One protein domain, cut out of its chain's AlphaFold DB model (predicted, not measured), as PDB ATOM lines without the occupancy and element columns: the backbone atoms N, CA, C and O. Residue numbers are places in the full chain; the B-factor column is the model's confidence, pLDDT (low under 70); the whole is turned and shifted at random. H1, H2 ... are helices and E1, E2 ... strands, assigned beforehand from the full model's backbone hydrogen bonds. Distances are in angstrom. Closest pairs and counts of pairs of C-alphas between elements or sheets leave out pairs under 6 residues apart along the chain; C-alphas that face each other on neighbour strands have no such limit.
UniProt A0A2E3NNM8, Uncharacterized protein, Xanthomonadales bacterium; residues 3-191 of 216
ATOM      1  N   ARG A   3       5.001  -9.950 -72.464       95.12
ATOM      2  CA  ARG A   3       5.319  -9.296 -71.193       95.12
ATOM      3  C   ARG A   3       6.759  -8.827 -71.267       95.12
ATOM      4  O   ARG A   3       7.585  -9.532 -71.841       95.12
ATOM      5  N   LEU A   4       7.050  -7.673 -70.702       95.19
ATOM      6  CA  LEU A   4       8.375  -7.077 -70.750       95.19
ATOM      7  C   LEU A   4       8.637  -6.304 -69.464       95.19
ATOM      8  O   LEU A   4       7.692  -5.894 -68.794       95.19
ATOM      9  N   VAL A   5       9.916  -6.185 -69.146       95.94
ATOM     10  CA  VAL A   5      10.510  -5.310 -68.133       95.94
ATOM     11  C   VAL A   5      11.886  -4.899 -68.660       95.94
ATOM     12  O   VAL A   5      12.375  -5.492 -69.630       95.94
ATOM     13  N   ASP A   6      12.539  -3.946 -68.001       95.25
ATOM     14  CA  ASP A   6      13.961  -3.683 -68.231       95.25
ATOM     15  C   ASP A   6      14.773  -4.995 -68.171       95.25
ATOM     16  O   ASP A   6      14.697  -5.772 -67.212       95.25
ATOM     17  N   GLY A   7      15.491  -5.277 -69.256       96.50
ATOM     18  CA  GLY A   7      16.383  -6.418 -69.392       96.50
ATOM     19  C   GLY A   7      15.730  -7.753 -69.761       96.50
ATOM     20  O   GLY A   7      16.466  -8.721 -69.982       96.50
ATOM     21  N   ALA A   8      14.399  -7.858 -69.872       97.56
ATOM     22  CA  ALA A   8      13.756  -9.115 -70.269       97.56
ATOM     23  C   ALA A   8      12.450  -8.961 -71.066       97.56
ATOM     24  O   ALA A   8      11.566  -8.174 -70.733       97.56
ATOM     25  N   VAL A   9      12.272  -9.820 -72.076       96.75
ATOM     26  CA  VAL A   9      11.025  -9.923 -72.855       96.75
ATOM     27  C   VAL A   9      10.553 -11.365 -72.883       96.75
ATOM     28  O   VAL A   9      11.288 -12.267 -73.271       96.75
ATOM     29  N   ARG A  10       9.291 -11.600 -72.531       95.69
ATOM     30  CA  ARG A  10       8.635 -12.903 -72.609       95.69
ATOM     31  C   ARG A  10       7.492 -12.878 -73.612       95.69
ATOM     32  O   ARG A  10       6.578 -12.061 -73.519       95.69
ATOM     33  N   ILE A  11       7.488 -13.842 -74.521       93.19
ATOM     34  CA  ILE A  11       6.446 -14.023 -75.530       93.19
ATOM     35  C   ILE A  11       5.796 -15.386 -75.306       93.19
ATOM     36  O   ILE A  11       6.369 -16.421 -75.641       93.19
ATOM     37  N   ASP A  12       4.580 -15.398 -74.766       90.12
ATOM     38  CA  ASP A  12       3.793 -16.624 -74.650       90.12
ATOM     39  C   ASP A  12       3.246 -17.032 -76.021       90.12
ATOM     40  O   ASP A  12       2.482 -16.278 -76.646       90.12
ATOM     41  N   GLY A  13       3.603 -18.241 -76.451       76.56
ATOM     42  CA  GLY A  13       3.028 -18.911 -77.605       76.56
ATOM     43  C   GLY A  13       1.570 -19.282 -77.344       76.56
ATOM     44  O   GLY A  13       1.175 -19.605 -76.230       76.56
ATOM     45  N   GLY A  14       0.745 -19.187 -78.390       69.38
ATOM     46  CA  GLY A  14      -0.705 -19.345 -78.283       69.38
ATOM     47  C   GLY A  14      -1.140 -20.728 -77.784       69.38
ATOM     48  O   GLY A  14      -1.482 -20.893 -76.624       69.38
ATOM     49  N   LYS A  15      -1.206 -21.723 -78.680       62.31
ATOM     50  CA  LYS A  15      -1.830 -23.029 -78.381       62.31
ATOM     51  C   LYS A  15      -0.876 -24.092 -77.821       62.31
ATOM     52  O   LYS A  15      -1.364 -25.057 -77.245       62.31
ATOM     53  N   SER A  16       0.440 -23.961 -78.011       68.50
ATOM     54  CA  SER A  16       1.416 -24.997 -77.633       68.50
ATOM     55  C   SER A  16       1.905 -24.899 -76.183       68.50
ATOM     56  O   SER A  16       2.670 -25.757 -75.755       68.50
ATOM     57  N   ASN A  17       1.486 -23.876 -75.422       82.44
ATOM     58  CA  ASN A  17       2.068 -23.483 -74.126       82.44
ATOM     59  C   ASN A  17       3.588 -23.230 -74.161       82.44
ATOM     60  O   ASN A  17       4.169 -22.924 -73.125       82.44
ATOM     61  N   GLU A  18       4.236 -23.336 -75.320       88.88
ATOM     62  CA  GLU A  18       5.614 -22.908 -75.511       88.88
ATOM     63  C   GLU A  18       5.689 -21.397 -75.372       88.88
ATOM     64  O   GLU A  18       4.759 -20.669 -75.725       88.88
ATOM     65  N   TRP A  19       6.807 -20.911 -74.866       92.75
ATOM     66  CA  TRP A  19       7.039 -19.484 -74.734       92.75
ATOM     67  C   TRP A  19       8.504 -19.179 -74.973       92.75
ATOM     68  O   TRP A  19       9.375 -20.033 -74.823       92.75
ATOM     69  N   MET A  20       8.753 -17.949 -75.391       94.19
ATOM     70  CA  MET A  20      10.092 -17.432 -75.602       94.19
ATOM     71  C   MET A  20      10.434 -16.444 -74.499       94.19
ATOM     72  O   MET A  20       9.557 -15.715 -74.032       94.19
ATOM     73  N   LEU A  21      11.699 -16.414 -74.108       96.56
ATOM     74  CA  LEU A  21      12.240 -15.483 -73.129       96.56
ATOM     75  C   LEU A  21      13.563 -14.943 -73.629       96.56
ATOM     76  O   LEU A  21      14.511 -15.699 -73.779       96.56
ATOM     77  N   TYR A  22      13.621 -13.648 -73.869       97.19
ATOM     78  CA  TYR A  22      14.860 -12.936 -74.098       97.19
ATOM     79  C   TYR A  22      15.374 -12.364 -72.778       97.19
ATOM     80  O   TYR A  22      14.592 -11.763 -72.037       97.19
ATOM     81  N   GLN A  23      16.666 -12.542 -72.508       97.62
ATOM     82  CA  GLN A  23      17.380 -11.898 -71.409       97.62
ATOM     83  C   GLN A  23      18.536 -11.062 -71.961       97.62
ATOM     84  O   GLN A  23      19.455 -11.591 -72.588       97.62
ATOM     85  N   ALA A  24      18.499  -9.753 -71.706       96.75
ATOM     86  CA  ALA A  24      19.478  -8.802 -72.228       96.75
ATOM     87  C   ALA A  24      20.858  -8.955 -71.573       96.75
ATOM     88  O   ALA A  24      21.874  -8.783 -72.240       96.75
ATOM     89  N   SER A  25      20.915  -9.339 -70.291       95.12
ATOM     90  CA  SER A  25      22.172  -9.504 -69.541       95.12
ATOM     91  C   SER A  25      23.134 -10.526 -70.152       95.12
ATOM     92  O   SER A  25      24.332 -10.482 -69.885       95.12
ATOM     93  N   GLU A  26      22.610 -11.452 -70.950       95.56
ATOM     94  CA  GLU A  26      23.365 -12.507 -71.628       95.56
ATOM     95  C   GLU A  26      23.109 -12.545 -73.145       95.56
ATOM     96  O   GLU A  26      23.545 -13.484 -73.803       95.56
ATOM     97  N   ASP A  27      22.408 -11.547 -73.699       95.88
ATOM     98  CA  ASP A  27      21.974 -11.480 -75.107       95.88
ATOM     99  C   ASP A  27      21.468 -12.832 -75.645       95.88
ATOM    100  O   ASP A  27      21.935 -13.360 -76.658       95.88
ATOM    101  N   THR A  28      20.542 -13.444 -74.906       96.62
ATOM    102  CA  THR A  28      20.132 -14.832 -75.129       96.62
ATOM    103  C   THR A  28      18.619 -14.951 -75.220       96.62
ATOM    104  O   THR A  28      17.872 -14.404 -74.407       96.62
ATOM    105  N   LEU A  29      18.156 -15.715 -76.208       95.44
ATOM    106  CA  LEU A  29      16.764 -16.110 -76.368       95.44
ATOM    107  C   LEU A  29      16.583 -17.573 -75.952       95.44
ATOM    108  O   LEU A  29      17.150 -18.483 -76.549       95.44
ATOM    109  N   PHE A  30      15.721 -17.825 -74.981       95.44
ATOM    110  CA  PHE A  30      15.286 -19.158 -74.599       95.44
ATOM    111  C   PHE A  30      13.966 -19.507 -75.261       95.44
ATOM    112  O   PHE A  30      12.986 -18.776 -75.131       95.44
ATOM    113  N   ILE A  31      13.912 -20.666 -75.907       93.31
ATOM    114  CA  ILE A  31      12.662 -21.285 -76.353       93.31
ATOM    115  C   ILE A  31      12.306 -22.358 -75.335       93.31
ATOM    116  O   ILE A  31      12.997 -23.372 -75.225       93.31
ATOM    117  N   VAL A  32      11.247 -22.132 -74.568       93.88
ATOM    118  CA  VAL A  32      10.850 -22.992 -73.455       93.88
ATOM    119  C   VAL A  32       9.669 -23.860 -73.869       93.88
ATOM    120  O   VAL A  32       8.628 -23.350 -74.280       93.88
ATOM    121  N   SER A  33       9.817 -25.176 -73.708       92.56
ATOM    122  CA  SER A  33       8.765 -26.170 -73.939       92.56
ATOM    123  C   SER A  33       8.341 -26.790 -72.605       92.56
ATOM    124  O   SER A  33       9.059 -27.635 -72.053       92.56
ATOM    125  N   PRO A  34       7.172 -26.398 -72.058       91.69
ATOM    126  CA  PRO A  34       6.659 -27.000 -70.832       91.69
ATOM    127  C   PRO A  34       6.294 -28.473 -70.974       91.69
ATOM    128  O   PRO A  34       6.491 -29.244 -70.036       91.69
ATOM    129  N   THR A  35       5.800 -28.869 -72.151       89.81
ATOM    130  CA  THR A  35       5.457 -30.260 -72.479       89.81
ATOM    131  C   THR A  35       6.665 -31.175 -72.313       89.81
ATOM    132  O   THR A  35       6.563 -32.266 -71.758       89.81
ATOM    133  N   ASP A  36       7.823 -30.688 -72.744       91.31
ATOM    134  CA  ASP A  36       9.083 -31.413 -72.706       91.31
ATOM    135  C   ASP A  36       9.884 -31.227 -71.416       91.31
ATOM    136  O   ASP A  36      10.897 -31.903 -71.225       91.31
ATOM    137  N   LYS A  37       9.472 -30.283 -70.559       94.44
ATOM    138  CA  LYS A  37      10.261 -29.794 -69.418       94.44
ATOM    139  C   LYS A  37      11.693 -29.460 -69.832       94.44
ATOM    140  O   LYS A  37      12.670 -29.893 -69.218       94.44
ATOM    141  N   SER A  38      11.811 -28.704 -70.913       95.00
ATOM    142  CA  SER A  38      13.102 -28.329 -71.476       95.00
ATOM    143  C   SER A  38      13.095 -26.907 -71.998       95.00
ATOM    144  O   SER A  38      12.034 -26.352 -72.293       95.00
ATOM    145  N   TYR A  39      14.281 -26.342 -72.157       95.25
ATOM    146  CA  TYR A  39      14.475 -25.095 -72.880       95.25
ATOM    147  C   TYR A  39      15.621 -25.240 -73.874       95.25
ATOM    148  O   TYR A  39      16.522 -26.051 -73.685       95.25
ATOM    149  N   THR A  40      15.587 -24.447 -74.933       94.50
ATOM    150  CA  THR A  40      16.683 -24.332 -75.894       94.50
ATOM    151  C   THR A  40      17.262 -22.937 -75.795       94.50
ATOM    152  O   THR A  40      16.508 -21.967 -75.870       94.50
ATOM    153  N   ARG A  41      18.580 -22.839 -75.624       94.75
ATOM    154  CA  ARG A  41      19.305 -21.574 -75.503       94.75
ATOM    155  C   ARG A  41      19.800 -21.106 -76.870       94.75
ATOM    156  O   ARG A  41      20.536 -21.829 -77.533       94.75
ATOM    157  N   ILE A  42      19.391 -19.913 -77.286       93.31
ATOM    158  CA  ILE A  42      19.762 -19.296 -78.560       93.31
ATOM    159  C   ILE A  42      20.525 -18.005 -78.269       93.31
ATOM    160  O   ILE A  42      19.941 -16.932 -78.150       93.31
ATOM    161  N   ASP A  43      21.837 -18.151 -78.141       94.25
ATOM    162  CA  ASP A  43      22.831 -17.079 -78.092       94.25
ATOM    163  C   ASP A  43      23.617 -17.041 -79.420       94.25
ATOM    164  O   ASP A  43      23.279 -17.738 -80.384       94.25
ATOM    165  N   GLU A  44      24.693 -16.257 -79.494       92.88
ATOM    166  CA  GLU A  44      25.559 -16.201 -80.681       92.88
ATOM    167  C   GLU A  44      26.098 -17.585 -81.097       92.88
ATOM    168  O   GLU A  44      26.110 -17.922 -82.286       92.88
ATOM    169  N   ALA A  45      26.477 -18.428 -80.132       92.81
ATOM    170  CA  ALA A  45      26.966 -19.778 -80.402       92.81
ATOM    171  C   ALA A  45      25.848 -20.694 -80.932       92.81
ATOM    172  O   ALA A  45      26.059 -21.457 -81.881       92.81
ATOM    173  N   GLY A  46      24.644 -20.595 -80.363       91.88
ATOM    174  CA  GLY A  46      23.450 -21.287 -80.835       91.88
ATOM    175  C   GLY A  46      23.067 -20.876 -82.259       91.88
ATOM    176  O   GLY A  46      22.798 -21.741 -83.095       91.88
ATOM    177  N   ILE A  47      23.123 -19.577 -82.567       90.62
ATOM    178  CA  ILE A  47      22.884 -19.034 -83.913       90.62
ATOM    179  C   ILE A  47      23.909 -19.584 -84.909       90.62
ATOM    180  O   ILE A  47      23.521 -20.064 -85.976       90.62
ATOM    181  N   ALA A  48      25.202 -19.566 -84.568       90.38
ATOM    182  CA  ALA A  48      26.256 -20.103 -85.427       90.38
ATOM    183  C   ALA A  48      26.050 -21.599 -85.711       90.38
ATOM    184  O   ALA A  48      26.178 -22.048 -86.853       90.38
ATOM    185  N   LYS A  49      25.664 -22.367 -84.687       90.12
ATOM    186  CA  LYS A  49      25.376 -23.797 -84.818       90.12
ATOM    187  C   LYS A  49      24.192 -24.065 -85.742       90.12
ATOM    188  O   LYS A  49      24.319 -24.854 -86.678       90.12
ATOM    189  N   LEU A  50      23.064 -23.396 -85.505       87.12
ATOM    190  CA  LEU A  50      21.868 -23.517 -86.339       87.12
ATOM    191  C   LEU A  50      22.147 -23.094 -87.784       87.12
ATOM    192  O   LEU A  50      21.752 -23.785 -88.723       87.12
ATOM    193  N   GLY A  51      22.879 -21.994 -87.971       85.38
ATOM    194  CA  GLY A  51      23.295 -21.524 -89.288       85.38
ATOM    195  C   GLY A  51      24.150 -22.548 -90.033       85.38
ATOM    196  O   GLY A  51      23.874 -22.839 -91.195       85.38
ATOM    197  N   GLY A  52      25.128 -23.159 -89.357       88.06
ATOM    198  CA  GLY A  52      25.972 -24.203 -89.940       88.06
ATOM    199  C   GLY A  52      25.189 -25.447 -90.370       88.06
ATOM    200  O   GLY A  52      25.443 -26.000 -91.438       88.06
ATOM    201  N   GLN A  53      24.189 -25.863 -89.589       85.50
ATOM    202  CA  GLN A  53      23.318 -26.983 -89.964       85.50
ATOM    203  C   GLN A  53      22.445 -26.667 -91.176       85.50
ATOM    204  O   GLN A  53      22.298 -27.506 -92.063       85.50
ATOM    205  N   MET A  54      21.891 -25.455 -91.236       82.56
ATOM    206  CA  MET A  54      21.110 -25.008 -92.389       82.56
ATOM    207  C   MET A  54      21.969 -24.885 -93.648       82.56
ATOM    208  O   MET A  54      21.503 -25.205 -94.739       82.56
ATOM    209  N   ASP A  55      23.226 -24.463 -93.515       85.12
ATOM    210  CA  ASP A  55      24.172 -24.427 -94.630       85.12
ATOM    211  C   ASP A  55      24.528 -25.828 -95.130       85.12
ATOM    212  O   ASP A  55      24.513 -26.055 -96.339       85.12
ATOM    213  N   ALA A  56      24.764 -26.782 -94.225       86.75
ATOM    214  CA  ALA A  56      25.007 -28.175 -94.592       86.75
ATOM    215  C   ALA A  56      23.793 -28.798 -95.305       86.75
ATOM    216  O   ALA A  56      23.944 -29.373 -96.381       86.75
ATOM    217  N   ALA A  57      22.588 -28.610 -94.759       83.88
ATOM    218  CA  ALA A  57      21.350 -29.091 -95.369       83.88
ATOM    219  C   ALA A  57      21.103 -28.461 -96.752       83.88
ATOM    220  O   ALA A  57      20.655 -29.133 -97.679       83.88
ATOM    221  N   ARG A  58      21.429 -27.172 -96.919       79.88
ATOM    222  CA  ARG A  58      21.338 -26.485 -98.212       79.88
ATOM    223  C   ARG A  58      22.341 -27.036 -99.221       79.88
ATOM    224  O   ARG A  58      21.958 -27.241-100.366       79.88
ATOM    225  N   ALA A  59      23.582 -27.284 -98.813       86.75
ATOM    226  CA  ALA A  59      24.605 -27.843 -99.693       86.75
ATOM    227  C   ALA A  59      24.243 -29.263-100.160       86.75
ATOM    228  O   ALA A  59      24.394 -29.584-101.336       86.75
ATOM    229  N   GLU A  60      23.717 -30.097 -99.259       86.94
ATOM    230  CA  GLU A  60      23.210 -31.429 -99.605       86.94
ATOM    231  C   GLU A  60      22.035 -31.341-100.587       86.94
ATOM    232  O   GLU A  60      22.023 -32.027-101.609       86.94
ATOM    233  N   TRP A  61      21.090 -30.431-100.336       83.69
ATOM    234  CA  TRP A  61      19.980 -30.173-101.249       83.69
ATOM    235  C   TRP A  61      20.455 -29.713-102.634       83.69
ATOM    236  O   TRP A  61      20.012 -30.255-103.641       83.69
ATOM    237  N   GLU A  62      21.361 -28.736-102.708       83.94
ATOM    238  CA  GLU A  62      21.920 -28.242-103.974       83.94
ATOM    239  C   GLU A  62      22.617 -29.368-104.758       83.94
ATOM    240  O   GLU A  62      22.402 -29.498-105.964       83.94
ATOM    241  N   ALA A  63      23.354 -30.247-104.073       87.94
ATOM    242  CA  ALA A  63      23.991 -31.407-104.692       87.94
ATOM    243  C   ALA A  63      22.981 -32.433-105.240       87.94
ATOM    244  O   ALA A  63      23.209 -33.010-106.305       87.94
ATOM    245  N   GLU A  64      21.862 -32.666-104.550       86.19
ATOM    246  CA  GLU A  64      20.775 -33.513-105.062       86.19
ATOM    247  C   GLU A  64      20.064 -32.862-106.254       86.19
ATOM    248  O   GLU A  64      19.782 -33.529-107.252       86.19
ATOM    249  N   MET A  65      19.847 -31.545-106.211       83.25
ATOM    250  CA  MET A  65      19.249 -30.803-107.320       83.25
ATOM    251  C   MET A  65      20.100 -30.863-108.590       83.25
ATOM    252  O   MET A  65      19.551 -30.955-109.694       83.25
ATOM    253  N   ASP A  66      21.426 -30.855-108.450       86.31
ATOM    254  CA  ASP A  66      22.348 -30.943-109.578       86.31
ATOM    255  C   ASP A  66      22.315 -32.294-110.299       86.31
ATOM    256  O   ASP A  66      22.587 -32.348-111.502       86.31
ATOM    257  N   LYS A  67      21.887 -33.361-109.615       89.19
ATOM    258  CA  LYS A  67      21.679 -34.689-110.211       89.19
ATOM    259  C   LYS A  67      20.381 -34.785-111.015       89.19
ATOM    260  O   LYS A  67      20.229 -35.709-111.816       89.19
ATOM    261  N   LEU A  68      19.438 -33.862-110.817       88.06
ATOM    262  CA  LEU A  68      18.137 -33.899-111.478       88.06
ATOM    263  C   LEU A  68      18.182 -33.268-112.881       88.06
ATOM    264  O   LEU A  68      18.817 -32.219-113.068       88.06
ATOM    265  N   PRO A  69      17.450 -33.841-113.861       91.25
ATOM    266  CA  PRO A  69      17.221 -33.209-115.156       91.25
ATOM    267  C   PRO A  69      16.572 -31.819-115.015       91.25
ATOM    268  O   PRO A  69      15.824 -31.598-114.059       91.25
ATOM    269  N   PRO A  70      16.764 -30.899-115.981       85.69
ATOM    270  CA  PRO A  70      16.287 -29.514-115.882       85.69
ATOM    271  C   PRO A  70      14.787 -29.373-115.583       85.69
ATOM    272  O   PRO A  70      14.391 -28.539-114.774       85.69
ATOM    273  N   GLU A  71      13.949 -30.217-116.190       86.19
ATOM    274  CA  GLU A  71      12.497 -30.187-115.969       86.19
ATOM    275  C   GLU A  71      12.114 -30.615-114.544       86.19
ATOM    276  O   GLU A  71      11.262 -29.991-113.913       86.19
ATOM    277  N   GLN A  72      12.787 -31.634-113.998       86.81
ATOM    278  CA  GLN A  72      12.566 -32.078-112.619       86.81
ATOM    279  C   GLN A  72      13.125 -31.072-111.611       86.81
ATOM    280  O   GLN A  72      12.525 -30.854-110.558       86.81
ATOM    281  N   ARG A  73      14.227 -30.397-111.966       85.94
ATOM    282  CA  ARG A  73      14.810 -29.316-111.169       85.94
ATOM    283  C   ARG A  73      13.833 -28.161-110.983       85.94
ATOM    284  O   ARG A  73      13.576 -27.757-109.854       85.94
ATOM    285  N   ALA A  74      13.218 -27.710-112.075       83.69
ATOM    286  CA  ALA A  74      12.217 -26.650-112.042       83.69
ATOM    287  C   ALA A  74      10.975 -27.033-111.213       83.69
ATOM    288  O   ALA A  74      10.449 -26.202-110.470       83.69
ATOM    289  N   MET A  75      10.517 -28.290-111.293       85.31
ATOM    290  CA  MET A  75       9.397 -28.767-110.467       85.31
ATOM    291  C   MET A  75       9.743 -28.792-108.974       85.31
ATOM    292  O   MET A  75       8.942 -28.334-108.156       85.31
ATOM    293  N   ALA A  76      10.928 -29.285-108.606       83.56
ATOM    294  CA  ALA A  76      11.376 -29.322-107.216       83.56
ATOM    295  C   ALA A  76      11.571 -27.909-106.639       83.56
ATOM    296  O   ALA A  76      11.130 -27.634-105.523       83.56
ATOM    297  N   GLU A  77      12.144 -26.983-107.414       78.75
ATOM    298  CA  GLU A  77      12.269 -25.573-107.027       78.75
ATOM    299  C   GLU A  77      10.901 -24.909-106.814       78.75
ATOM    300  O   GLU A  77      10.711 -24.209-105.818       78.75
ATOM    301  N   GLN A  78       9.921 -25.159-107.691       77.50
ATOM    302  CA  GLN A  78       8.555 -24.653-107.510       77.50
ATOM    303  C   GLN A  78       7.865 -25.248-106.281       77.50
ATOM    304  O   GLN A  78       7.176 -24.531-105.552       77.50
ATOM    305  N   MET A  79       8.022 -26.551-106.038       79.12
ATOM    306  CA  MET A  79       7.449 -27.203-104.861       79.12
ATOM    307  C   MET A  79       8.057 -26.633-103.577       79.12
ATOM    308  O   MET A  79       7.322 -26.305-102.644       79.12
ATOM    309  N   MET A  80       9.371 -26.416-103.564       73.12
ATOM    310  CA  MET A  80      10.069 -25.764-102.460       73.12
ATOM    311  C   MET A  80       9.601 -24.332-102.250       73.12
ATOM    312  O   MET A  80       9.243 -23.984-101.129       73.12
ATOM    313  N   GLN A  81       9.510 -23.525-103.311       69.12
ATOM    314  CA  GLN A  81       8.951 -22.175-103.222       69.12
ATOM    315  C   GLN A  81       7.542 -22.186-102.625       69.12
ATOM    316  O   GLN A  81       7.214 -21.313-101.834       69.12
ATOM    317  N   ARG A  82       6.696 -23.171-102.940       67.56
ATOM    318  CA  ARG A  82       5.369 -23.277-102.314       67.56
ATOM    319  C   ARG A  82       5.452 -23.640-100.831       67.56
ATOM    320  O   ARG A  82       4.757 -23.017-100.033       67.56
ATOM    321  N   MET A  83       6.309 -24.590-100.452       64.31
ATOM    322  CA  MET A  83       6.486 -24.987 -99.047       64.31
ATOM    323  C   MET A  83       7.058 -23.858 -98.183       64.31
ATOM    324  O   MET A  83       6.645 -23.682 -97.039       64.31
ATOM    325  N   THR A  84       7.949 -23.041 -98.738       59.78
ATOM    326  CA  THR A  84       8.539 -21.887 -98.049       59.78
ATOM    327  C   THR A  84       7.693 -20.612 -98.163       59.78
ATOM    328  O   THR A  84       8.087 -19.566 -97.644       59.78
ATOM    329  N   GLY A  85       6.531 -20.661 -98.829       58.22
ATOM    330  CA  GLY A  85       5.647 -19.506 -99.013       58.22
ATOM    331  C   GLY A  85       6.233 -18.402 -99.906       58.22
ATOM    332  O   GLY A  85       6.054 -17.222 -99.623       58.22
ATOM    333  N   GLY A  86       6.968 -18.779-100.951       53.16
ATOM    334  CA  GLY A  86       7.618 -17.898-101.927       53.16
ATOM    335  C   GLY A  86       9.046 -17.494-101.551       53.16
ATOM    336  O   GLY A  86       9.662 -16.683-102.240       53.16
ATOM    337  N   ARG A  87       9.596 -18.043-100.462       55.41
ATOM    338  CA  ARG A  87      10.907 -17.649 -99.927       55.41
ATOM    339  C   ARG A  87      12.012 -18.543-100.488       55.41
ATOM    340  O   ARG A  87      11.889 -19.765-100.525       55.41
ATOM    341  N   SER A  88      13.104 -17.944-100.951       51.47
ATOM    342  CA  SER A  88      14.259 -18.718-101.417       51.47
ATOM    343  C   SER A  88      15.001 -19.304-100.225       51.47
ATOM    344  O   SER A  88      15.131 -18.643 -99.200       51.47
ATOM    345  N   LEU A  89      15.570 -20.494-100.403       53.41
ATOM    346  CA  LEU A  89      16.572 -21.005 -99.480       53.41
ATOM    347  C   LEU A  89      17.841 -20.148 -99.485       53.41
ATOM    348  O   LEU A  89      18.596 -20.233 -98.529       53.41
ATOM    349  N   LYS A  90      18.117 -19.333-100.511       57.59
ATOM    350  CA  LYS A  90      19.332 -18.507-100.548       57.59
ATOM    351  C   LYS A  90      19.330 -17.484 -99.412       57.59
ATOM    352  O   LYS A  90      18.348 -16.761 -99.243       57.59
ATOM    353  N   LYS A  91      20.461 -17.391 -98.700       58.25
ATOM    354  CA  LYS A  91      20.748 -16.356 -97.696       58.25
ATOM    355  C   LYS A  91      20.704 -14.980 -98.356       58.25
ATOM    356  O   LYS A  91      21.682 -14.495 -98.910       58.25
ATOM    357  N   THR A  92      19.531 -14.372 -98.346       59.78
ATOM    358  CA  THR A  92      19.347 -12.967 -98.697       59.78
ATOM    359  C   THR A  92      18.630 -12.323 -97.538       59.78
ATOM    360  O   THR A  92      17.485 -12.700 -97.273       59.78
ATOM    361  N   ALA A  93      19.304 -11.382 -96.872       63.69
ATOM    362  CA  ALA A  93      18.693 -10.570 -95.833       63.69
ATOM    363  C   ALA A  93      17.365  -9.992 -96.361       63.69
ATOM    364  O   ALA A  93      17.302  -9.584 -97.532       63.69
ATOM    365  N   PRO A  94      16.285 -10.001 -95.559       67.06
ATOM    366  CA  PRO A  94      15.057  -9.332 -95.951       67.06
ATOM    367  C   PRO A  94      15.354  -7.851 -96.226       67.06
ATOM    368  O   PRO A  94      16.193  -7.266 -95.529       67.06
ATOM    369  N   PRO A  95      14.705  -7.244 -97.231       76.62
ATOM    370  CA  PRO A  95      14.870  -5.827 -97.512       76.62
ATOM    371  C   PRO A  95      14.441  -4.989 -96.310       76.62
ATOM    372  O   PRO A  95      13.674  -5.440 -95.456       76.62
ATOM    373  N   GLU A  96      14.960  -3.768 -96.241       83.88
ATOM    374  CA  GLU A  96      14.608  -2.852 -95.162       83.88
ATOM    375  C   GLU A  96      13.140  -2.419 -95.272       83.88
ATOM    376  O   GLU A  96      12.644  -2.242 -96.392       83.88
ATOM    377  N   PRO A  97      12.435  -2.250 -94.141       88.44
ATOM    378  CA  PRO A  97      11.072  -1.746 -94.152       88.44
ATOM    379  C   PRO A  97      11.004  -0.330 -94.721       88.44
ATOM    380  O   PRO A  97      11.770   0.550 -94.339       88.44
ATOM    381  N   GLN A  98      10.046  -0.095 -95.613       91.38
ATOM    382  CA  GLN A  98       9.828   1.205 -96.239       91.38
ATOM    383  C   GLN A  98       8.565   1.847 -95.681       91.38
ATOM    384  O   GLN A  98       7.499   1.228 -95.694       91.38
ATOM    385  N   ALA A  99       8.674   3.090 -95.214       93.25
ATOM    386  CA  ALA A  99       7.514   3.862 -94.789       93.25
ATOM    387  C   ALA A  99       6.582   4.102 -95.982       93.25
ATOM    388  O   ALA A  99       7.014   4.468 -97.075       93.25
ATOM    389  N   THR A 100       5.283   3.922 -95.769       93.50
ATOM    390  CA  THR A 100       4.273   4.124 -96.821       93.50
ATOM    391  C   THR A 100       3.676   5.534 -96.809       93.50
ATOM    392  O   THR A 100       2.903   5.879 -97.698       93.50
ATOM    393  N   GLY A 101       3.992   6.338 -95.784       91.75
ATOM    394  CA  GLY A 101       3.406   7.664 -95.558       91.75
ATOM    395  C   GLY A 101       1.950   7.639 -95.074       91.75
ATOM    396  O   GLY A 101       1.315   8.686 -94.980       91.75
ATOM    397  N   SER A 102       1.408   6.456 -94.768       94.50
ATOM    398  CA  SER A 102       0.078   6.296 -94.179       94.50
ATOM    399  C   SER A 102       0.173   5.875 -92.715       94.50
ATOM    400  O   SER A 102       1.156   5.265 -92.297       94.50
ATOM    401  N   SER A 103      -0.858   6.191 -91.936       95.06
ATOM    402  CA  SER A 103      -0.968   5.806 -90.528       95.06
ATOM    403  C   SER A 103      -2.289   5.096 -90.251       95.06
ATOM    404  O   SER A 103      -3.246   5.192 -91.026       95.06
ATOM    405  N   LEU A 104      -2.328   4.353 -89.150       94.88
ATOM    406  CA  LEU A 104      -3.500   3.651 -88.648       94.88
ATOM    407  C   LEU A 104      -3.584   3.834 -87.128       94.88
ATOM    408  O   LEU A 104      -2.617   4.219 -86.473       94.88
ATOM    409  N   THR A 105      -4.745   3.527 -86.560       96.00
ATOM    410  CA  THR A 105      -4.906   3.354 -85.116       96.00
ATOM    411  C   THR A 105      -5.261   1.904 -84.815       96.00
ATOM    412  O   THR A 105      -6.232   1.361 -85.349       96.00
ATOM    413  N   VAL A 106      -4.483   1.267 -83.945       95.31
ATOM    414  CA  VAL A 106      -4.643  -0.134 -83.552       95.31
ATOM    415  C   VAL A 106      -4.803  -0.196 -82.040       95.31
ATOM    416  O   VAL A 106      -3.912   0.196 -81.306       95.31
ATOM    417  N   ALA A 107      -5.958  -0.678 -81.570       94.06
ATOM    418  CA  ALA A 107      -6.277  -0.752 -80.135       94.06
ATOM    419  C   ALA A 107      -6.090   0.588 -79.381       94.06
ATOM    420  O   ALA A 107      -5.701   0.597 -78.222       94.06
ATOM    421  N   GLY A 108      -6.376   1.715 -80.045       93.75
ATOM    422  CA  GLY A 108      -6.218   3.060 -79.475       93.75
ATOM    423  C   GLY A 108      -4.825   3.673 -79.646       93.75
ATOM    424  O   GLY A 108      -4.679   4.865 -79.413       93.75
ATOM    425  N   VAL A 109      -3.842   2.909 -80.126       96.50
ATOM    426  CA  VAL A 109      -2.457   3.353 -80.343       96.50
ATOM    427  C   VAL A 109      -2.272   3.788 -81.794       96.50
ATOM    428  O   VAL A 109      -2.665   3.060 -82.715       96.50
ATOM    429  N   LYS A 110      -1.709   4.977 -82.022       96.62
ATOM    430  CA  LYS A 110      -1.370   5.456 -83.368       96.62
ATOM    431  C   LYS A 110      -0.111   4.738 -83.858       96.62
ATOM    432  O   LYS A 110       0.813   4.497 -83.096       96.62
ATOM    433  N   CYS A 111      -0.077   4.382 -85.135       96.81
ATOM    434  CA  CYS A 111       1.085   3.743 -85.735       96.81
ATOM    435  C   CYS A 111       1.257   4.139 -87.203       96.81
ATOM    436  O   CYS A 111       0.285   4.454 -87.900       96.81
ATOM    437  N   GLU A 112       2.498   4.125 -87.676       97.19
ATOM    438  CA  GLU A 112       2.858   4.388 -89.068       97.19
ATOM    439  C   GLU A 112       3.022   3.080 -89.843       97.19
ATOM    440  O   GLU A 112       3.575   2.098 -89.346       97.19
ATOM    441  N   ASN A 113       2.514   3.048 -91.074       95.19
ATOM    442  CA  ASN A 113       2.536   1.849 -91.901       95.19
ATOM    443  C   ASN A 113       3.857   1.725 -92.662       95.19
ATOM    444  O   ASN A 113       4.219   2.609 -93.449       95.19
ATOM    445  N   TYR A 114       4.481   0.561 -92.532       93.50
ATOM    446  CA  TYR A 114       5.662   0.135 -93.266       93.50
ATOM    447  C   TYR A 114       5.346  -1.072 -94.142       93.50
ATOM    448  O   TYR A 114       4.446  -1.866 -93.855       93.50
ATOM    449  N   VAL A 115       6.114  -1.230 -95.215       89.81
ATOM    450  CA  VAL A 115       6.045  -2.385 -96.103       89.81
ATOM    451  C   VAL A 115       7.426  -2.999 -96.296       89.81
ATOM    452  O   VAL A 115       8.417  -2.294 -96.467       89.81
ATOM    453  N   VAL A 116       7.479  -4.326 -96.286       85.19
ATOM    454  CA  VAL A 116       8.641  -5.115 -96.695       85.19
ATOM    455  C   VAL A 116       8.217  -5.928 -97.913       85.19
ATOM    456  O   VAL A 116       7.341  -6.791 -97.823       85.19
ATOM    457  N   GLU A 117       8.812  -5.641 -99.071       79.44
ATOM    458  CA  GLU A 117       8.534  -6.360-100.319       79.44
ATOM    459  C   GLU A 117       9.758  -7.157-100.750       79.44
ATOM    460  O   GLU A 117      10.806  -6.595-101.060       79.44
ATOM    461  N   GLN A 118       9.634  -8.482-100.798       73.00
ATOM    462  CA  GLN A 118      10.716  -9.364-101.217       73.00
ATOM    463  C   GLN A 118      10.197 -10.410-102.201       73.00
ATOM    464  O   GLN A 118       9.367 -11.247-101.855       73.00
ATOM    465  N   ARG A 119      10.723 -10.392-103.435       64.69
ATOM    466  CA  ARG A 119      10.458 -11.410-104.474       64.69
ATOM    467  C   ARG A 119       8.958 -11.702-104.694       64.69
ATOM    468  O   ARG A 119       8.562 -12.851-104.844       64.69
ATOM    469  N   GLY A 120       8.127 -10.656-104.707       65.44
ATOM    470  CA  GLY A 120       6.678 -10.761-104.929       65.44
ATOM    471  C   GLY A 120       5.848 -11.085-103.679       65.44
ATOM    472  O   GLY A 120       4.623 -11.034-103.747       65.44
ATOM    473  N   ALA A 121       6.483 -11.363-102.535       72.06
ATOM    474  CA  ALA A 121       5.813 -11.386-101.241       72.06
ATOM    475  C   ALA A 121       5.819  -9.983-100.622       72.06
ATOM    476  O   ALA A 121       6.854  -9.314-100.593       72.06
ATOM    477  N   LYS A 122       4.660  -9.563-100.114       79.00
ATOM    478  CA  LYS A 122       4.458  -8.297 -99.408       79.00
ATOM    479  C   LYS A 122       4.081  -8.587 -97.961       79.00
ATOM    480  O   LYS A 122       3.182  -9.389 -97.700       79.00
ATOM    481  N   GLU A 123       4.755  -7.913 -97.046       83.12
ATOM    482  CA  GLU A 123       4.442  -7.892 -95.624       83.12
ATOM    483  C   GLU A 123       4.234  -6.442 -95.197       83.12
ATOM    484  O   GLU A 123       4.995  -5.561 -95.598       83.12
ATOM    485  N   THR A 124       3.172  -6.177 -94.440       89.00
ATOM    486  CA  THR A 124       2.863  -4.829 -93.952       89.00
ATOM    487  C   THR A 124       2.894  -4.801 -92.438       89.00
ATOM    488  O   THR A 124       2.334  -5.681 -91.782       89.00
ATOM    489  N   LEU A 125       3.519  -3.766 -91.900       91.75
ATOM    490  CA  LEU A 125       3.707  -3.540 -90.476       91.75
ATOM    491  C   LEU A 125       3.054  -2.202 -90.123       91.75
ATOM    492  O   LEU A 125       3.147  -1.265 -90.907       91.75
ATOM    493  N   CYS A 126       2.429  -2.094 -88.955       94.50
ATOM    494  CA  CYS A 126       2.086  -0.803 -88.365       94.50
ATOM    495  C   CYS A 126       2.911  -0.631 -87.101       94.50
ATOM    496  O   CYS A 126       2.807  -1.454 -86.190       94.50
ATOM    497  N   VAL A 127       3.747   0.399 -87.077       95.50
ATOM    498  CA  VAL A 127       4.774   0.623 -86.061       95.50
ATOM    499  C   VAL A 127       4.358   1.796 -85.196       95.50
ATOM    500  O   VAL A 127       4.148   2.893 -85.711       95.50
ATOM    501  N   ALA A 128       4.153   1.532 -83.913       97.00
ATOM    502  CA  ALA A 128       3.847   2.556 -82.928       97.00
ATOM    503  C   ALA A 128       5.136   3.117 -82.331       97.00
ATOM    504  O   ALA A 128       6.149   2.412 -82.252       97.00
ATOM    505  N   ASP A 129       5.053   4.365 -81.889       96.38
ATOM    506  CA  ASP A 129       6.070   4.974 -81.045       96.38
ATOM    507  C   ASP A 129       6.125   4.231 -79.689       96.38
ATOM    508  O   ASP A 129       5.065   3.849 -79.172       96.38
ATOM    509  N   PRO A 130       7.314   3.944 -79.127       95.25
ATOM    510  CA  PRO A 130       7.427   3.328 -77.804       95.25
ATOM    511  C   PRO A 130       6.721   4.133 -76.700       95.25
ATOM    512  O   PRO A 130       6.106   3.518 -75.822       95.25
ATOM    513  N   ASP A 131       6.704   5.467 -76.785       95.44
ATOM    514  CA  ASP A 131       6.047   6.330 -75.797       95.44
ATOM    515  C   ASP A 131       4.522   6.151 -75.824       95.44
ATOM    516  O   ASP A 131       3.870   6.098 -74.777       95.44
ATOM    517  N   ASP A 132       3.940   5.965 -77.014       95.69
ATOM    518  CA  ASP A 132       2.504   5.695 -77.190       95.69
ATOM    519  C   ASP A 132       2.091   4.320 -76.618       95.69
ATOM    520  O   ASP A 132       0.904   4.053 -76.398       95.69
ATOM    521  N   LEU A 133       3.064   3.434 -76.373       95.06
ATOM    522  CA  LEU A 133       2.891   2.154 -75.680       95.06
ATOM    523  C   LEU A 133       3.220   2.243 -74.182       95.06
ATOM    524  O   LEU A 133       3.014   1.269 -73.455       95.06
ATOM    525  N   GLY A 134       3.701   3.395 -73.712       94.62
ATOM    526  CA  GLY A 134       4.160   3.597 -72.345       94.62
ATOM    527  C   GLY A 134       5.367   2.729 -71.993       94.62
ATOM    528  O   GLY A 134       5.407   2.206 -70.882       94.62
ATOM    529  N   LEU A 135       6.278   2.512 -72.946       95.25
ATOM    530  CA  LEU A 135       7.570   1.878 -72.690       95.25
ATOM    531  C   LEU A 135       8.561   2.933 -72.199       95.25
ATOM    532  O   LEU A 135       8.588   4.042 -72.722       95.25
ATOM    533  N   SER A 136       9.379   2.579 -71.216       95.31
ATOM    534  CA  SER A 136      10.589   3.340 -70.886       95.31
ATOM    535  C   SER A 136      11.670   3.171 -71.960       95.31
ATOM    536  O   SER A 136      11.625   2.231 -72.763       95.31
ATOM    537  N   ASP A 137      12.669   4.058 -71.949       95.06
ATOM    538  CA  ASP A 137      13.829   3.968 -72.840       95.06
ATOM    539  C   ASP A 137      14.549   2.620 -72.660       95.06
ATOM    540  O   ASP A 137      14.848   1.938 -73.640       95.06
ATOM    541  N   GLU A 138      14.734   2.173 -71.415       95.81
ATOM    542  CA  GLU A 138      15.404   0.910 -71.079       95.81
ATOM    543  C   GLU A 138      14.617  -0.324 -71.567       95.81
ATOM    544  O   GLU A 138      15.171  -1.294 -72.105       95.81
ATOM    545  N   GLU A 139      13.289  -0.290 -71.439       95.75
ATOM    546  CA  GLU A 139      12.413  -1.334 -71.978       95.75
ATOM    547  C   GLU A 139      12.460  -1.374 -73.508       95.75
ATOM    548  O   GLU A 139      12.496  -2.456 -74.106       95.75
ATOM    549  N   TYR A 140      12.484  -0.211 -74.159       95.38
ATOM    550  CA  TYR A 140      12.582  -0.137 -75.609       95.38
ATOM    551  C   TYR A 140      13.946  -0.620 -76.120       95.38
ATOM    552  O   TYR A 140      13.994  -1.388 -77.088       95.38
ATOM    553  N   GLU A 141      15.043  -0.273 -75.444       95.19
ATOM    554  CA  GLU A 141      16.379  -0.811 -75.725       95.19
ATOM    555  C   GLU A 141      16.402  -2.342 -75.617       95.19
ATOM    556  O   GLU A 141      16.927  -3.025 -76.502       95.19
ATOM    557  N   THR A 142      15.750  -2.900 -74.595       96.06
ATOM    558  CA  THR A 142      15.607  -4.353 -74.419       96.06
ATOM    559  C   THR A 142      14.865  -4.995 -75.601       96.06
ATOM    560  O   THR A 142      15.284  -6.034 -76.125       96.06
ATOM    561  N   VAL A 143      13.772  -4.379 -76.064       94.69
ATOM    562  CA  VAL A 143      13.014  -4.848 -77.238       94.69
ATOM    563  C   VAL A 143      13.865  -4.783 -78.512       94.69
ATOM    564  O   VAL A 143      13.845  -5.727 -79.308       94.69
ATOM    565  N   GLN A 144      14.646  -3.717 -78.700       93.38
ATOM    566  CA  GLN A 144      15.546  -3.566 -79.847       93.38
ATOM    567  C   GLN A 144      16.669  -4.608 -79.847       93.38
ATOM    568  O   GLN A 144      16.956  -5.207 -80.888       93.38
ATOM    569  N   ALA A 145      17.257  -4.897 -78.686       94.38
ATOM    570  CA  ALA A 145      18.272  -5.935 -78.545       94.38
ATOM    571  C   ALA A 145      17.707  -7.327 -78.899       94.38
ATOM    572  O   ALA A 145      18.298  -8.057 -79.702       94.38
ATOM    573  N   MET A 146      16.492  -7.644 -78.431       93.69
ATOM    574  CA  MET A 146      15.780  -8.863 -78.832       93.69
ATOM    575  C   MET A 146      15.567  -8.930 -80.353       93.69
ATOM    576  O   MET A 146      15.779  -9.980 -80.968       93.69
ATOM    577  N   TYR A 147      15.141  -7.831 -80.986       91.00
ATOM    578  CA  TYR A 147      14.959  -7.786 -82.438       91.00
ATOM    579  C   TYR A 147      16.264  -8.004 -83.198       91.00
ATOM    580  O   TYR A 147      16.263  -8.744 -84.185       91.00
ATOM    581  N   ALA A 148      17.374  -7.435 -82.729       90.56
ATOM    582  CA  ALA A 148      18.686  -7.643 -83.328       90.56
ATOM    583  C   ALA A 148      19.121  -9.116 -83.252       90.56
ATOM    584  O   ALA A 148      19.588  -9.674 -84.251       90.56
ATOM    585  N   LEU A 149      18.917  -9.782 -82.111       90.94
ATOM    586  CA  LEU A 149      19.220 -11.207 -81.959       90.94
ATOM    587  C   LEU A 149      18.349 -12.076 -82.886       90.94
ATOM    588  O   LEU A 149      18.855 -12.955 -83.586       90.94
ATOM    589  N   LEU A 150      17.042 -11.797 -82.952       87.75
ATOM    590  CA  LEU A 150      16.117 -12.489 -83.856       87.75
ATOM    591  C   LEU A 150      16.460 -12.259 -85.335       87.75
ATOM    592  O   LEU A 150      16.296 -13.174 -86.147       87.75
ATOM    593  N   ALA A 151      16.950 -11.071 -85.695       84.94
ATOM    594  CA  ALA A 151      17.426 -10.774 -87.041       84.94
ATOM    595  C   ALA A 151      18.655 -11.626 -87.392       84.94
ATOM    596  O   ALA A 151      18.631 -12.318 -88.411       84.94
ATOM    597  N   LYS A 152      19.667 -11.680 -86.509       86.50
ATOM    598  CA  LYS A 152      20.848 -12.552 -86.672       86.50
ATOM    599  C   LYS A 152      20.448 -14.022 -86.833       86.50
ATOM    600  O   LYS A 152      20.940 -14.706 -87.731       86.50
ATOM    601  N   LEU A 153      19.523 -14.508 -86.001       85.38
ATOM    602  CA  LEU A 153      18.999 -15.873 -86.094       85.38
ATOM    603  C   LEU A 153      18.319 -16.132 -87.448       85.38
ATOM    604  O   LEU A 153      18.566 -17.160 -88.087       85.38
ATOM    605  N   GLY A 154      17.470 -15.204 -87.897       80.12
ATOM    606  CA  GLY A 154      16.785 -15.294 -89.185       80.12
ATOM    607  C   GLY A 154      17.753 -15.301 -90.371       80.12
ATOM    608  O   GLY A 154      17.571 -16.082 -91.305       80.12
ATOM    609  N   GLU A 155      18.806 -14.485 -90.325       80.31
ATOM    610  CA  GLU A 155      19.859 -14.439 -91.347       80.31
ATOM    611  C   GLU A 155      20.698 -15.721 -91.382       80.31
ATOM    612  O   GLU A 155      20.958 -16.266 -92.460       80.31
ATOM    613  N   ALA A 156      21.086 -16.237 -90.212       81.69
ATOM    614  CA  ALA A 156      21.890 -17.449 -90.105       81.69
ATOM    615  C   ALA A 156      21.138 -18.681 -90.624       81.69
ATOM    616  O   ALA A 156      21.695 -19.476 -91.381       81.69
ATOM    617  N   THR A 157      19.864 -18.820 -90.251       75.44
ATOM    618  CA  THR A 157      19.054 -20.002 -90.579       75.44
ATOM    619  C   THR A 157      18.344 -19.896 -91.928       75.44
ATOM    620  O   THR A 157      17.966 -20.907 -92.515       75.44
ATOM    621  N   GLY A 158      18.130 -18.682 -92.442       65.38
ATOM    622  CA  GLY A 158      17.216 -18.441 -93.563       65.38
ATOM    623  C   GLY A 158      15.740 -18.651 -93.195       65.38
ATOM    624  O   GLY A 158      14.862 -18.479 -94.045       65.38
ATOM    625  N   PHE A 159      15.437 -18.986 -91.935       57.69
ATOM    626  CA  PHE A 159      14.083 -19.094 -91.419       57.69
ATOM    627  C   PHE A 159      13.566 -17.687 -91.112       57.69
ATOM    628  O   PHE A 159      13.501 -17.239 -89.971       57.69
ATOM    629  N   ALA A 160      13.138 -16.972 -92.152       48.09
ATOM    630  CA  ALA A 160      12.455 -15.680 -92.029       48.09
ATOM    631  C   ALA A 160      11.019 -15.831 -91.466       48.09
ATOM    632  O   ALA A 160      10.082 -15.167 -91.902       48.09
ATOM    633  N   GLY A 161      10.789 -16.791 -90.565       43.94
ATOM    634  CA  GLY A 161       9.503 -17.071 -89.926       43.94
ATOM    635  C   GLY A 161       9.179 -16.150 -88.749       43.94
ATOM    636  O   GLY A 161       8.075 -16.265 -88.203       43.94
ATOM    637  N   SER A 162      10.106 -15.254 -88.379       46.66
ATOM    638  CA  SER A 162       9.928 -14.330 -87.263       46.66
ATOM    639  C   SER A 162       8.636 -13.533 -87.424       46.66
ATOM    640  O   SER A 162       8.140 -13.288 -88.527       46.66
ATOM    641  N   ALA A 163       8.033 -13.215 -86.282       48.59
ATOM    642  CA  ALA A 163       6.799 -12.452 -86.211       48.59
ATOM    643  C   ALA A 163       6.942 -11.072 -86.868       48.59
ATOM    644  O   ALA A 163       5.933 -10.557 -87.306       48.59
ATOM    645  N   ALA A 164       8.162 -10.531 -86.997       53.69
ATOM    646  CA  ALA A 164       8.457  -9.238 -87.602       53.69
ATOM    647  C   ALA A 164       9.837  -9.271 -88.307       53.69
ATOM    648  O   ALA A 164      10.871  -9.226 -87.631       53.69
ATOM    649  N   PRO A 165       9.917  -9.404 -89.643       59.88
ATOM    650  CA  PRO A 165      11.191  -9.324 -90.348       59.88
ATOM    651  C   PRO A 165      11.771  -7.910 -90.245       59.88
ATOM    652  O   PRO A 165      11.067  -6.927 -90.464       59.88
ATOM    653  N   ARG A 166      13.071  -7.825 -89.934       72.38
ATOM    654  CA  ARG A 166      13.833  -6.569 -89.803       72.38
ATOM    655  C   ARG A 166      13.226  -5.559 -88.818       72.38
ATOM    656  O   ARG A 166      13.334  -4.351 -89.018       72.38
ATOM    657  N   ALA A 167      12.595  -6.046 -87.747       76.19
ATOM    658  CA  ALA A 167      12.101  -5.184 -86.672       76.19
ATOM    659  C   ALA A 167      13.219  -4.355 -86.012       76.19
ATOM    660  O   ALA A 167      12.956  -3.257 -85.542       76.19
ATOM    661  N   ASP A 168      14.468  -4.824 -86.095       81.06
ATOM    662  CA  ASP A 168      15.686  -4.112 -85.685       81.06
ATOM    663  C   ASP A 168      15.976  -2.839 -86.507       81.06
ATOM    664  O   ASP A 168      16.898  -2.090 -86.198       81.06
ATOM    665  N   LYS A 169      15.241  -2.617 -87.605       88.19
ATOM    666  CA  LYS A 169      15.334  -1.419 -88.456       88.19
ATOM    667  C   LYS A 169      14.099  -0.533 -88.399       88.19
ATOM    668  O   LYS A 169      14.021   0.444 -89.141       88.19
ATOM    669  N   LEU A 170      13.120  -0.884 -87.575       89.31
ATOM    670  CA  LEU A 170      11.929  -0.070 -87.394       89.31
ATOM    671  C   LEU A 170      12.184   0.966 -86.296       89.31
ATOM    672  O   LEU A 170      12.791   0.628 -85.282       89.31
ATOM    673  N   PRO A 171      11.691   2.205 -86.450       91.62
ATOM    674  CA  PRO A 171      11.863   3.255 -85.448       91.62
ATOM    675  C   PRO A 171      10.887   3.113 -84.264       91.62
ATOM    676  O   PRO A 171      10.578   4.098 -83.609       91.62
ATOM    677  N   GLY A 172      10.363   1.914 -84.011       93.81
ATOM    678  CA  GLY A 172       9.378   1.671 -82.963       93.81
ATOM    679  C   GLY A 172       8.949   0.210 -82.895       93.81
ATOM    680  O   GLY A 172       9.617  -0.687 -83.418       93.81
ATOM    681  N   VAL A 173       7.799  -0.042 -82.273       94.06
ATOM    682  CA  VAL A 173       7.304  -1.399 -82.010       94.06
ATOM    683  C   VAL A 173       6.147  -1.747 -82.953       94.06
ATOM    684  O   VAL A 173       5.137  -1.040 -82.986       94.06
ATOM    685  N   PRO A 174       6.227  -2.852 -83.720       93.44
ATOM    686  CA  PRO A 174       5.108  -3.313 -84.534       93.44
ATOM    687  C   PRO A 174       3.892  -3.705 -83.682       93.44
ATOM    688  O   PRO A 174       3.911  -4.695 -82.952       93.44
ATOM    689  N   VAL A 175       2.796  -2.964 -83.829       94.25
ATOM    690  CA  VAL A 175       1.498  -3.234 -83.184       94.25
ATOM    691  C   VAL A 175       0.511  -3.924 -84.122       94.25
ATOM    692  O   VAL A 175      -0.538  -4.414 -83.702       94.25
ATOM    693  N   LEU A 176       0.834  -3.993 -85.410       92.25
ATOM    694  CA  LEU A 176       0.137  -4.810 -86.389       92.25
ATOM    695  C   LEU A 176       1.155  -5.384 -87.359       92.25
ATOM    696  O   LEU A 176       1.994  -4.656 -87.878       92.25
ATOM    697  N   ILE A 177       1.038  -6.674 -87.633       89.50
ATOM    698  CA  ILE A 177       1.844  -7.364 -88.628       89.50
ATOM    699  C   ILE A 177       0.908  -8.203 -89.468       89.50
ATOM    700  O   ILE A 177       0.169  -9.044 -88.950       89.50
ATOM    701  N   ASP A 178       0.917  -7.949 -90.765       87.31
ATOM    702  CA  ASP A 178       0.132  -8.672 -91.746       87.31
ATOM    703  C   ASP A 178       1.085  -9.292 -92.768       87.31
ATOM    704  O   ASP A 178       1.761  -8.603 -93.535       87.31
ATOM    705  N   SER A 179       1.165 -10.618 -92.722       78.00
ATOM    706  CA  SER A 179       2.096 -11.426 -93.496       78.00
ATOM    707  C   SER A 179       1.339 -12.465 -94.323       78.00
ATOM    708  O   SER A 179       0.211 -12.858 -94.001       78.00
ATOM    709  N   ARG A 180       1.976 -12.939 -95.405       70.44
ATOM    710  CA  ARG A 180       1.388 -13.899 -96.361       70.44
ATOM    711  C   ARG A 180       0.073 -13.394 -96.982       70.44
ATOM    712  O   ARG A 180      -0.872 -14.162 -97.141       70.44
ATOM    713  N   GLY A 181       0.005 -12.099 -97.298       67.62
ATOM    714  CA  GLY A 181      -1.159 -11.484 -97.946       67.62
ATOM    715  C   GLY A 181      -2.459 -11.620 -97.146       67.62
ATOM    716  O   GLY A 181      -3.477 -11.996 -97.720       67.62
ATOM    717  N   GLY A 182      -2.434 -11.380 -95.831       70.00
ATOM    718  CA  GLY A 182      -3.619 -11.472 -94.969       70.00
ATOM    719  C   GLY A 182      -3.769 -12.784 -94.206       70.00
ATOM    720  O   GLY A 182      -4.544 -12.845 -93.252       70.00
ATOM    721  N   GLN A 183      -3.051 -13.848 -94.587       70.62
ATOM    722  CA  GLN A 183      -3.247 -15.173 -93.981       70.62
ATOM    723  C   GLN A 183      -2.723 -15.271 -92.546       70.62
ATOM    724  O   GLN A 183      -3.254 -16.051 -91.753       70.62
ATOM    725  N   ARG A 184      -1.675 -14.515 -92.201       74.69
ATOM    726  CA  ARG A 184      -1.139 -14.469 -90.839       74.69
ATOM    727  C   ARG A 184      -1.094 -13.025 -90.370       74.69
ATOM    728  O   ARG A 184      -0.225 -12.259 -90.780       74.69
ATOM    729  N   LYS A 185      -2.025 -12.703 -89.473       84.81
ATOM    730  CA  LYS A 185      -2.196 -11.375 -88.895       84.81
ATOM    731  C   LYS A 185      -1.988 -11.414 -87.388       84.81
ATOM    732  O   LYS A 185      -2.679 -12.150 -86.686       84.81
ATOM    733  N   GLN A 186      -1.050 -10.617 -86.901       87.06
ATOM    734  CA  GLN A 186      -0.837 -10.363 -85.480       87.06
ATOM    735  C   GLN A 186      -1.189  -8.910 -85.209       87.06
ATOM    736  O   GLN A 186      -0.807  -8.032 -85.976       87.06
ATOM    737  N   ARG A 187      -1.955  -8.650 -84.153       91.88
ATOM    738  CA  ARG A 187      -2.421  -7.306 -83.822       91.88
ATOM    739  C   ARG A 187      -2.408  -7.107 -82.318       91.88
ATOM    740  O   ARG A 187      -2.841  -7.994 -81.585       91.88
ATOM    741  N   LEU A 188      -2.000  -5.920 -81.892       94.38
ATOM    742  CA  LEU A 188      -2.204  -5.419 -80.548       94.38
ATOM    743  C   LEU A 188      -3.703  -5.404 -80.220       94.38
ATOM    744  O   LEU A 188      -4.552  -4.962 -81.009       94.38
ATOM    745  N   THR A 189      -4.031  -5.926 -79.045       94.88
ATOM    746  CA  THR A 189      -5.395  -5.937 -78.504       94.88
ATOM    747  C   THR A 189      -5.557  -4.994 -77.321       94.88
ATOM    748  O   THR A 189      -6.669  -4.535 -77.089       94.88
ATOM    749  N   GLY A 190      -4.471  -4.686 -76.616       94.19
ATOM    750  CA  GLY A 190      -4.430  -3.772 -75.482       94.19
ATOM    751  C   GLY A 190      -3.028  -3.725 -74.879       94.19
ATOM    752  O   GLY A 190      -2.192  -4.569 -75.208       94.19
ATOM    753  N   VAL A 191      -2.804  -2.738 -74.016       94.56
ATOM    754  CA  VAL A 191      -1.575  -2.534 -73.244       94.56
ATOM    755  C   VAL A 191      -1.979  -2.354 -71.786       94.56
ATOM    756  O   VAL A 191      -2.967  -1.679 -71.497       94.56
TER     757      VAL A 191
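This is residues 3 to 191 of the 216 residues of an uncharacterized protein of Xanthomonadales bacterium (UniProt A0A2E3NNM8). A five-stranded sheet, E1 to E5, has the long helix H3 packed across one face, and a second five-stranded sheet, E6 to E10, strongly curled, makes the other part of the body. H1 leaves the first sheet's edge and H2 folds back beside its far end, a narrow V that reaches away from both sheets. The printed part has 189 residues, with ten named strands and three named helices in the order E1 to E5, H1, H2, E6 to E8, H3, E9, E10. Both sheets are antiparallel in chain order, and the class is mixed, helices and strands. The whole is compact, with a radius of gyration of the C-alphas of 18.2 A and spans of 58 by 41 by 28 A.

E1 (residues 3 to 5), E2 (8 to 12), E3 (19 to 23), E4 (28 to 33) and E5 (38 to 42) form a meander, each strand the antiparallel neighbour of the one before. Within hydrogen-bond range are N 3 and O 10, 2.8 A, N 9 and O 22, 3.0 A, N 21 and O 30, 2.9 A, and N 31 and O 40, 2.9 A. H1 (44 to 67) only grazes this sheet, with its residues 44 to 50. H2 (70 to 83) is close to H1 but not clearly touching, with the closest C-alphas, of Met 65 and Arg 73, 6.1 A apart, at a shallow tilt of 33 degrees, only just short of steep, opposite ways. E6 (98 to 106), which bends by 84 degrees at residue 101, E7 (109 to 118) and E8 (121 to 128) form a second meander; N 104 and O 111 are 2.9 A apart, N 114 and O 125 2.8 A. H3 (137 to 157) is on the first sheet at a height over the sheet of 9.2 A, in two layers, a helix on one face of a sheet; it runs across the strands, at 65 degrees to E4 on the local plane. Residues 152 to 157 of H3 touch H1, the closest C-alphas, of Gly 51 and Ala 156, being 4.4 A apart, at a shallow tilt of 28 degrees, the same way. E9 (173 to 179) is the antiparallel neighbour of E8, with N 126 and O 176 2.8 A apart, and forms a hairpin with E10 (184 to 187), with N 177 and O 186 2.8 A apart. In H2 and H3 every O i to N i+4 pair is within hydrogen-bond range, in H1 19 of 20.

E1 begins at C-alpha 3, (5.319, -9.296, -71.193). H1 is 35.1 A long, H3 30.3 A, E7 27.8 A, E8 23.1 A and H2 20.0 A. E10 ends at C-alpha 187, (-2.421, -7.306, -83.822).

The C-alphas of Pro 69 and Gly 134, the two farthest apart, are 57.9 A apart. The printed part has no cut. The links H2 to E6 and H3 to E9 are long. pLDDT is under 70 at residues 14 to 16, 81 to 94, 119 to 120, 158 to 165 and 181.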